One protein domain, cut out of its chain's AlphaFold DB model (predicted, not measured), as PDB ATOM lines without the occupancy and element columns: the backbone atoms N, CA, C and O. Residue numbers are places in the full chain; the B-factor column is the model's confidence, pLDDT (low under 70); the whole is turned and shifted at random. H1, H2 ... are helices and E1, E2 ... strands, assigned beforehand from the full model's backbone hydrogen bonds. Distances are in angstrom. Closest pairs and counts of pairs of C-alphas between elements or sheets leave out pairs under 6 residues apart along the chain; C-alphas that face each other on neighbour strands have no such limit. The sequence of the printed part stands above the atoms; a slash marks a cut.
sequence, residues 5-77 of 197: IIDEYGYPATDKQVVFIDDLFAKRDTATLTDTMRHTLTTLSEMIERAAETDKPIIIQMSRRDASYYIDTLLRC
ATOM      1  N   ILE A   5       9.990  35.181  27.309       68.12
ATOM      2  CA  ILE A   5       9.154  36.376  27.237       68.12
ATOM      3  C   ILE A   5       9.004  36.676  25.748       68.12
ATOM      4  O   ILE A   5      10.017  36.862  25.079       68.12
ATOM      5  N   ILE A   6       7.785  36.663  25.224       76.06
ATOM      6  CA  ILE A   6       7.504  37.101  23.852       76.06
ATOM      7  C   ILE A   6       6.650  38.362  23.903       76.06
ATOM      8  O   ILE A   6       5.802  38.506  24.789       76.06
ATOM      9  N   ASP A   7       6.887  39.283  22.978       73.94
ATOM     10  CA  ASP A   7       6.030  40.451  22.831       73.94
ATOM     11  C   ASP A   7       4.676  40.090  22.189       73.94
ATOM     12  O   ASP A   7       4.405  38.947  21.807       73.94
ATOM     13  N   GLU A   8       3.802  41.085  22.073       71.50
ATOM     14  CA  GLU A   8       2.481  40.957  21.448       71.50
ATOM     15  C   GLU A   8       2.519  40.494  19.977       71.50
ATOM     16  O   GLU A   8       1.516  39.977  19.488       71.50
ATOM     17  N   TYR A   9       3.666  40.602  19.299       77.69
ATOM     18  CA  TYR A   9       3.880  40.170  17.914       77.69
ATOM     19  C   TYR A   9       4.594  38.810  17.815       77.69
ATOM     20  O   TYR A   9       4.870  38.332  16.715       77.69
ATOM     21  N   GLY A  10       4.886  38.168  18.951       75.25
ATOM     22  CA  GLY A  10       5.560  36.873  19.011       75.25
ATOM     23  C   GLY A  10       7.086  36.945  18.930       75.25
ATOM     24  O   GLY A  10       7.730  35.899  18.816       75.25
ATOM     25  N   TYR A  11       7.688  38.137  19.010       78.62
ATOM     26  CA  TYR A  11       9.142  38.264  19.052       78.62
ATOM     27  C   TYR A  11       9.669  37.961  20.459       78.62
ATOM     28  O   TYR A  11       9.188  38.542  21.434       78.62
ATOM     29  N   PRO A  12      10.672  37.078  20.602       77.31
ATOM     30  CA  PRO A  12      11.269  36.797  21.897       77.31
ATOM     31  C   PRO A  12      12.054  38.004  22.415       77.31
ATOM     32  O   PRO A  12      12.768  38.674  21.667       77.31
ATOM     33  N   ALA A  13      11.973  38.237  23.723       76.69
ATOM     34  CA  ALA A  13      12.851  39.150  24.425       76.69
ATOM     35  C   ALA A  13      14.308  38.735  24.198       76.69
ATOM     36  O   ALA A  13      14.664  37.557  24.243       76.69
ATOM     37  N   THR A  14      15.158  39.726  23.967       78.94
ATOM     38  CA  THR A  14      16.596  39.506  23.834       78.94
ATOM     39  C   THR A  14      17.193  39.041  25.163       78.94
ATOM     40  O   THR A  14      16.737  39.457  26.230       78.94
ATOM     41  N   ASP A  15      18.286  38.276  25.118       69.75
ATOM     42  CA  ASP A  15      19.012  37.846  26.324       69.75
ATOM     43  C   ASP A  15      19.369  39.026  27.243       69.75
ATOM     44  O   ASP A  15      19.322  38.919  28.466       69.75
ATOM     45  N   LYS A  16      19.677  40.193  26.661       72.75
ATOM     46  CA  LYS A  16      19.969  41.421  27.415       72.75
ATOM     47  C   LYS A  16      18.763  41.918  28.212       72.75
ATOM     48  O   LYS A  16      18.941  42.371  29.339       72.75
ATOM     49  N   GLN A  17      17.564  41.858  27.637       74.56
ATOM     50  CA  GLN A  17      16.333  42.267  28.317       74.56
ATOM     51  C   GLN A  17      15.988  41.302  29.449       74.56
ATOM     52  O   GLN A  17      15.655  41.761  30.537       74.56
ATOM     53  N   VAL A  18      16.139  39.995  29.219       71.06
ATOM     54  CA  VAL A  18      15.932  38.974  30.258       71.06
ATOM     55  C   VAL A  18      16.897  39.201  31.423       71.06
ATOM     56  O   VAL A  18      16.459  39.382  32.552       71.06
ATOM     57  N   VAL A  19      18.198  39.338  31.140       72.06
ATOM     58  CA  VAL A  19      19.220  39.612  32.167       72.06
ATOM     59  C   VAL A  19      18.941  40.910  32.928       72.06
ATOM     60  O   VAL A  19      19.166  40.968  34.134       72.06
ATOM     61  N   PHE A  20      18.470  41.960  32.251       78.88
ATOM     62  CA  PHE A  20      18.123  43.227  32.896       78.88
ATOM     63  C   PHE A  20      16.923  43.094  33.842       78.88
ATOM     64  O   PHE A  20      16.963  43.617  34.955       78.88
ATOM     65  N   ILE A  21      15.871  42.393  33.416       73.56
ATOM     66  CA  ILE A  21      14.681  42.149  34.237       73.56
ATOM     67  C   ILE A  21      15.054  41.302  35.459       73.56
ATOM     68  O   ILE A  21      14.711  41.675  36.581       73.56
ATOM     69  N   ASP A  22      15.830  40.235  35.268       67.94
ATOM     70  CA  ASP A  22      16.330  39.390  36.359       67.94
ATOM     71  C   ASP A  22      17.167  40.199  37.361       67.94
ATOM     72  O   ASP A  22      17.009  40.074  38.577       67.94
ATOM     73  N   ASP A  23      18.043  41.074  36.861       74.75
ATOM     74  CA  ASP A  23      18.863  41.960  37.687       74.75
ATOM     75  C   ASP A  23      18.008  42.961  38.482       74.75
ATOM     76  O   ASP A  23      18.312  43.240  39.645       74.75
ATOM     77  N   LEU A  24      16.911  43.460  37.903       77.75
ATOM     78  CA  LEU A  24      15.949  44.295  38.620       77.75
ATOM     79  C   LEU A  24      15.255  43.521  39.736       77.75
ATOM     80  O   LEU A  24      15.245  43.999  40.868       77.75
ATOM     81  N   PHE A  25      14.734  42.325  39.465       70.75
ATOM     82  CA  PHE A  25      14.128  41.490  40.506       70.75
ATOM     83  C   PHE A  25      15.111  41.185  41.641       70.75
ATOM     84  O   PHE A  25      14.758  41.289  42.814       70.75
ATOM     85  N   ALA A  26      16.370  40.892  41.310       67.38
ATOM     86  CA  ALA A  26      17.401  40.581  42.293       67.38
ATOM     87  C   ALA A  26      17.827  41.780  43.156       67.38
ATOM     88  O   ALA A  26      18.373  41.574  44.238       67.38
ATOM     89  N   LYS A  27      17.621  43.019  42.690       73.88
ATOM     90  CA  LYS A  27      18.080  44.255  43.355       73.88
ATOM     91  C   LYS A  27      16.975  45.041  44.052       73.88
ATOM     92  O   LYS A  27      17.266  46.077  44.657       73.88
ATOM     93  N   ARG A  28      15.720  44.607  43.953       78.69
ATOM     94  CA  ARG A  28      14.556  45.382  44.395       78.69
ATOM     95  C   ARG A  28      13.814  44.678  45.520       78.69
ATOM     96  O   ARG A  28      13.573  43.479  45.469       78.69
ATOM     97  N   ASP A  29      13.465  45.444  46.548       73.75
ATOM     98  CA  ASP A  29      12.701  44.953  47.689       73.75
ATOM     99  C   ASP A  29      11.209  44.916  47.330       73.75
ATOM    100  O   ASP A  29      10.490  45.917  47.430       73.75
ATOM    101  N   THR A  30      10.748  43.750  46.878       69.06
ATOM    102  CA  THR A  30       9.353  43.524  46.482       69.06
ATOM    103  C   THR A  30       8.393  43.508  47.673       69.06
ATOM    104  O   THR A  30       7.187  43.633  47.468       69.06
ATOM    105  N   ALA A  31       8.883  43.462  48.921       65.94
ATOM    106  CA  ALA A  31       8.031  43.570  50.106       65.94
ATOM    107  C   ALA A  31       7.396  44.963  50.245       65.94
ATOM    108  O   ALA A  31       6.393  45.110  50.943       65.94
ATOM    109  N   THR A  32       7.948  45.968  49.554       62.50
ATOM    110  CA  THR A  32       7.428  47.346  49.512       62.50
ATOM    111  C   THR A  32       6.350  47.579  48.451       62.50
ATOM    112  O   THR A  32       5.825  48.686  48.346       62.50
ATOM    113  N   LEU A  33       6.009  46.555  47.664       68.00
ATOM    114  CA  LEU A  33       4.961  46.643  46.653       68.00
ATOM    115  C   LEU A  33       3.570  46.711  47.279       68.00
ATOM    116  O   LEU A  33       3.296  46.043  48.280       68.00
ATOM    117  N   THR A  34       2.688  47.477  46.631       69.69
ATOM    118  CA  THR A  34       1.250  47.481  46.930       69.69
ATOM    119  C   THR A  34       0.659  46.094  46.687       69.69
ATOM    120  O   THR A  34       1.191  45.319  45.888       69.69
ATOM    121  N   ASP A  35      -0.459  45.780  47.341       68.69
ATOM    122  CA  ASP A  35      -1.102  44.465  47.217       68.69
ATOM    123  C   ASP A  35      -1.464  44.125  45.767       68.69
ATOM    124  O   ASP A  35      -1.294  42.985  45.343       68.69
ATOM    125  N   THR A  36      -1.856  45.122  44.967       65.12
ATOM    126  CA  THR A  36      -2.119  44.947  43.533       65.12
ATOM    127  C   THR A  36      -0.855  44.539  42.777       65.12
ATOM    128  O   THR A  36      -0.876  43.549  42.054       65.12
ATOM    129  N   MET A  37       0.263  45.249  42.975       65.75
ATOM    130  CA  MET A  37       1.534  44.962  42.295       65.75
ATOM    131  C   MET A  37       2.125  43.621  42.752       65.75
ATOM    132  O   MET A  37       2.688  42.877  41.950       65.75
ATOM    133  N   ARG A  38       1.958  43.291  44.039       65.75
ATOM    134  CA  ARG A  38       2.339  41.998  44.608       65.75
ATOM    135  C   ARG A  38       1.514  40.878  43.997       65.75
ATOM    136  O   ARG A  38       2.108  39.921  43.529       65.75
ATOM    137  N   HIS A  39       0.191  41.021  43.924       69.31
ATOM    138  CA  HIS A  39      -0.684  40.031  43.303       69.31
ATOM    139  C   HIS A  39      -0.303  39.786  41.844       69.31
ATOM    140  O   HIS A  39      -0.216  38.640  41.424       69.31
ATOM    141  N   THR A  40       0.014  40.835  41.084       67.19
ATOM    142  CA  THR A  40       0.449  40.673  39.695       67.19
ATOM    143  C   THR A  40       1.760  39.885  39.583       67.19
ATOM    144  O   THR A  40       1.854  38.972  38.764       67.19
ATOM    145  N   LEU A  41       2.756  40.180  40.427       66.56
ATOM    146  CA  LEU A  41       4.009  39.418  40.462       66.56
ATOM    147  C   LEU A  41       3.821  37.990  40.981       66.56
ATOM    148  O   LEU A  41       4.436  37.074  40.447       66.56
ATOM    149  N   THR A  42       2.961  37.789  41.979       70.12
ATOM    150  CA  THR A  42       2.619  36.470  42.518       70.12
ATOM    151  C   THR A  42       1.929  35.621  41.462       70.12
ATOM    152  O   THR A  42       2.341  34.490  41.262       70.12
ATOM    153  N   THR A  43       0.971  36.167  40.712       71.69
ATOM    154  CA  THR A  43       0.329  35.465  39.592       71.69
ATOM    155  C   THR A  43       1.354  35.069  38.530       71.69
ATOM    156  O   THR A  43       1.320  33.949  38.032       71.69
ATOM    157  N   LEU A  44       2.316  35.946  38.224       67.88
ATOM    158  CA  LEU A  44       3.418  35.639  37.310       67.88
ATOM    159  C   LEU A  44       4.318  34.517  37.853       67.88
ATOM    160  O   LEU A  44       4.626  33.580  37.121       67.88
ATOM    161  N   SER A  45       4.689  34.571  39.135       65.31
ATOM    162  CA  SER A  45       5.445  33.511  39.815       65.31
ATOM    163  C   SER A  45       4.685  32.186  39.849       65.31
ATOM    164  O   SER A  45       5.264  31.167  39.502       65.31
ATOM    165  N   GLU A  46       3.393  32.179  40.174       71.94
ATOM    166  CA  GLU A  46       2.559  30.974  40.172       71.94
ATOM    167  C   GLU A  46       2.414  30.382  38.767       71.94
ATOM    168  O   GLU A  46       2.439  29.164  38.601       71.94
ATOM    169  N   MET A  47       2.279  31.221  37.734       68.31
ATOM    170  CA  MET A  47       2.278  30.765  36.341       68.31
ATOM    171  C   MET A  47       3.621  30.132  35.966       68.31
ATOM    172  O   MET A  47       3.641  29.114  35.272       68.31
ATOM    173  N   ILE A  48       4.732  30.701  36.447       62.81
ATOM    174  CA  ILE A  48       6.076  30.141  36.272       62.81
ATOM    175  C   ILE A  48       6.205  28.800  37.004       62.81
ATOM    176  O   ILE A  48       6.716  27.846  36.423       62.81
ATOM    177  N   GLU A  49       5.722  28.700  38.242       64.62
ATOM    178  CA  GLU A  49       5.771  27.481  39.057       64.62
ATOM    179  C   GLU A  49       4.916  26.358  38.457       64.62
ATOM    180  O   GLU A  49       5.440  25.280  38.183       64.62
ATOM    181  N   ARG A  50       3.638  26.618  38.145       66.94
ATOM    182  CA  ARG A  50       2.735  25.622  37.536       66.94
ATOM    183  C   ARG A  50       3.258  25.115  36.204       66.94
ATOM    184  O   ARG A  50       3.156  23.932  35.901       66.94
ATOM    185  N   ALA A  51       3.824  25.995  35.387       60.56
ATOM    186  CA  ALA A  51       4.359  25.551  34.114       60.56
ATOM    187  C   ALA A  51       5.789  24.987  34.229       60.56
ATOM    188  O   ALA A  51       6.220  24.292  33.314       60.56
ATOM    189  N   ALA A  52       6.476  25.134  35.372       56.53
ATOM    190  CA  ALA A  52       7.683  24.368  35.691       56.53
ATOM    191  C   ALA A  52       7.399  22.900  36.050       56.53
ATOM    192  O   ALA A  52       8.321  22.083  35.931       56.53
ATOM    193  N   GLU A  53       6.164  22.580  36.453       71.00
ATOM    194  CA  GLU A  53       5.647  21.210  36.621       71.00
ATOM    195  C   GLU A  53       5.334  20.544  35.272       71.00
ATOM    196  O   GLU A  53       5.308  19.318  35.170       71.00
ATOM    197  N   THR A  54       5.142  21.337  34.215       68.94
ATOM    198  CA  THR A  54       4.964  20.838  32.849       68.94
ATOM    199  C   THR A  54       6.292  20.837  32.096       68.94
ATOM    200  O   THR A  54       7.030  21.813  32.130       68.94
ATOM    201  N   ASP A  55       6.593  19.787  31.333       69.31
ATOM    202  CA  ASP A  55       7.829  19.705  30.529       69.31
ATOM    203  C   ASP A  55       7.803  20.608  29.269       69.31
ATOM    204  O   ASP A  55       8.539  20.420  28.301       69.31
ATOM    205  N   LYS A  56       6.900  21.598  29.240       64.38
ATOM    206  CA  LYS A  56       6.688  22.509  28.114       64.38
ATOM    207  C   LYS A  56       7.354  23.861  28.390       64.38
ATOM    208  O   LYS A  56       7.318  24.350  29.518       64.38
ATOM    209  N   PRO A  57       7.951  24.505  27.373       58.16
ATOM    210  CA  PRO A  57       8.496  25.845  27.532       58.16
ATOM    211  C   PRO A  57       7.379  26.834  27.882       58.16
ATOM    212  O   PRO A  57       6.383  26.937  27.165       58.16
ATOM    213  N   ILE A  58       7.568  27.576  28.973       64.06
ATOM    214  CA  ILE A  58       6.661  28.652  29.371       64.06
ATOM    215  C   ILE A  58       6.892  29.833  28.441       64.06
ATOM    216  O   ILE A  58       7.968  30.439  28.433       64.06
ATOM    217  N   ILE A  59       5.863  30.146  27.670       66.06
ATOM    218  CA  ILE A  59       5.814  31.344  26.851       66.06
ATOM    219  C   ILE A  59       4.949  32.346  27.605       66.06
ATOM    220  O   ILE A  59       3.732  32.189  27.676       66.06
ATOM    221  N   ILE A  60       5.586  33.353  28.197       70.50
ATOM    222  CA  ILE A  60       4.857  34.480  28.776       70.50
ATOM    223  C   ILE A  60       4.723  35.509  27.667       70.50
ATOM    224  O   ILE A  60       5.682  36.210  27.338       70.50
ATOM    225  N   GLN A  61       3.538  35.555  27.065       74.38
ATOM    226  CA  GLN A  61       3.195  36.604  26.122       74.38
ATOM    227  C   GLN A  61       2.781  37.839  26.905       74.38
ATOM    228  O   GLN A  61       1.840  37.801  27.698       74.38
ATOM    229  N   MET A  62       3.517  38.923  26.709       75.62
ATOM    230  CA  MET A  62       3.291  40.168  27.422       75.62
ATOM    231  C   MET A  62       3.369  41.326  26.438       75.62
ATOM    232  O   MET A  62       4.296  41.399  25.630       75.62
ATOM    233  N   SER A  63       2.403  42.241  26.500       78.50
ATOM    234  CA  SER A  63       2.455  43.431  25.656       78.50
ATOM    235  C   SER A  63       3.666  44.287  26.027       78.50
ATOM    236  O   SER A  63       4.138  44.281  27.171       78.50
ATOM    237  N   ARG A  64       4.166  45.087  25.081       75.75
ATOM    238  CA  ARG A  64       5.265  46.027  25.382       75.75
ATOM    239  C   ARG A  64       4.872  47.001  26.499       75.75
ATOM    240  O   ARG A  64       5.718  47.433  27.289       75.75
ATOM    241  N   ARG A  65       3.582  47.340  26.554       78.00
ATOM    242  CA  ARG A  65       2.984  48.196  27.579       78.00
ATOM    243  C   ARG A  65       3.061  47.548  28.957       78.00
ATOM    244  O   ARG A  65       3.542  48.194  29.884       78.00
ATOM    245  N   ASP A  66       2.657  46.287  29.072       75.94
ATOM    246  CA  ASP A  66       2.702  45.548  30.334       75.94
ATOM    247  C   ASP A  66       4.148  45.357  30.790       75.94
ATOM    248  O   ASP A  66       4.472  45.656  31.936       75.94
ATOM    249  N   ALA A  67       5.053  44.985  29.877       78.00
ATOM    250  CA  ALA A  67       6.480  44.852  30.170       78.00
ATOM    251  C   ALA A  67       7.067  46.140  30.766       78.00
ATOM    252  O   ALA A  67       7.757  46.108  31.787       78.00
ATOM    253  N   SER A  68       6.753  47.282  30.147       80.88
ATOM    254  CA  SER A  68       7.187  48.598  30.626       80.88
ATOM    255  C   SER A  68       6.581  48.917  31.991       80.88
ATOM    256  O   SER A  68       7.293  49.372  32.881       80.88
ATOM    257  N   TYR A  69       5.300  48.600  32.193       79.69
ATOM    258  CA  TYR A  69       4.631  48.770  33.480       79.69
ATOM    259  C   TYR A  69       5.286  47.943  34.596       79.69
ATOM    260  O   TYR A  69       5.500  48.472  35.689       79.69
ATOM    261  N   TYR A  70       5.665  46.684  34.344       75.56
ATOM    262  CA  TYR A  70       6.392  45.866  35.325       75.56
ATOM    263  C   TYR A  70       7.783  46.415  35.619       75.56
ATOM    264  O   TYR A  70       8.180  46.474  36.781       75.56
ATOM    265  N   ILE A  71       8.525  46.841  34.595       80.69
ATOM    266  CA  ILE A  71       9.853  47.434  34.785       80.69
ATOM    267  C   ILE A  71       9.744  48.709  35.629       80.69
ATOM    268  O   ILE A  71      10.462  48.841  36.618       80.69
ATOM    269  N   ASP A  72       8.812  49.606  35.310       77.31
ATOM    270  CA  ASP A  72       8.574  50.832  36.078       77.31
ATOM    271  C   ASP A  72       8.144  50.529  37.517       77.31
ATOM    272  O   ASP A  72       8.604  51.169  38.465       77.31
ATOM    273  N   THR A  73       7.298  49.516  37.693       74.50
ATOM    274  CA  THR A  73       6.880  48.984  38.995       74.50
ATOM    275  C   THR A  73       8.089  48.523  39.809       74.50
ATOM    276  O   THR A  73       8.259  48.957  40.949       74.50
ATOM    277  N   LEU A  74       8.977  47.717  39.221       73.75
ATOM    278  CA  LEU A  74      10.199  47.237  39.871       73.75
ATOM    279  C   LEU A  74      11.183  48.370  40.166       73.75
ATOM    280  O   LEU A  74      11.827  48.374  41.212       73.75
ATOM    281  N   LEU A  75      11.304  49.357  39.280       76.56
ATOM    282  CA  LEU A  75      12.176  50.512  39.485       76.56
ATOM    283  C   LEU A  75      11.705  51.412  40.635       76.56
ATOM    284  O   LEU A  75      12.547  52.025  41.298       76.56
ATOM    285  N   ARG A  76      10.391  51.461  40.896       72.81
ATOM    286  CA  ARG A  76       9.789  52.168  42.040       72.81
ATOM    287  C   ARG A  76       9.971  51.433  43.367       72.81
ATOM    288  O   ARG A  76       9.919  52.082  44.411       72.81
ATOM    289  N   CYS A  77      10.215  50.121  43.351       70.50
ATOM    290  CA  CYS A  77      10.586  49.396  44.563       70.50
ATOM    291  C   CYS A  77      11.863  49.986  45.159       70.50
ATOM    292  O   CYS A  77      12.812  50.337  44.437       70.50
TER     293      CYS A  77
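Overview. This is residues 5 to 77 of the 197 residues of an uncharacterized protein of Actinobacteria bacterium RBG_13_55_18 (UniProt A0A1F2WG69). Three helices make an open frame with few contacts: H1 and H3 run side by side the same way and meet through one part of each, while the longest helix, H2, crosses steeply on another side of H3. Residues 52 to 57 stick out beyond H2, and the short strand E1 leads back from there towards H3. The printed part has 73 residues, with three named helices and one named strand in the order H1, H2, E1, H3, and its class is mostly helix. The whole is compact, with a radius of gyration of the C-alphas of 12.6 A, and spans 33 by 25 by 19 A.

Arrangement. H2, residues 35 to 52, is close to but not clearly touching H3, residues 64 to 76; their closest C-alphas, Met 37 and Thr 73, are 7.5 A apart. They run opposite ways at a steep tilt of 63 degrees. H3 touches H1, residues 15 to 27, with residues 71 to 75 alone, and H1 touches H3 with residues 21 to 25 alone. The closest C-alphas there, Leu 24 and Leu 74, are 6.6 A apart, and the two helices run the same way at a shallow tilt of 31 degrees. H1 and H2 are apart. E1, residues 59 to 61, pairs with no named strand; it is near H2 and apart from H1. In H1, H2 and H3 every O i to N i+4 pair is within hydrogen-bond range.

Along the chain. H2 is 24.8 A long, from C-alpha 35 at (-1.102, 44.465, 47.217) to C-alpha 52 at (7.683, 24.368, 35.691). H1 measures 18.2 A, E1 5.9 A and H3 18.3 A, H3 ending at C-alpha 76 at (9.789, 52.168, 42.040).

Size, cuts and confidence. The C-alphas farthest apart, Asp 55 and Arg 76, are 34.5 A apart. The printed part has no cut and no long link. Mean pLDDT of the printed part is 71.4, with low values at residues 30 to 41, 47 to 52 and 54 to 59, among others.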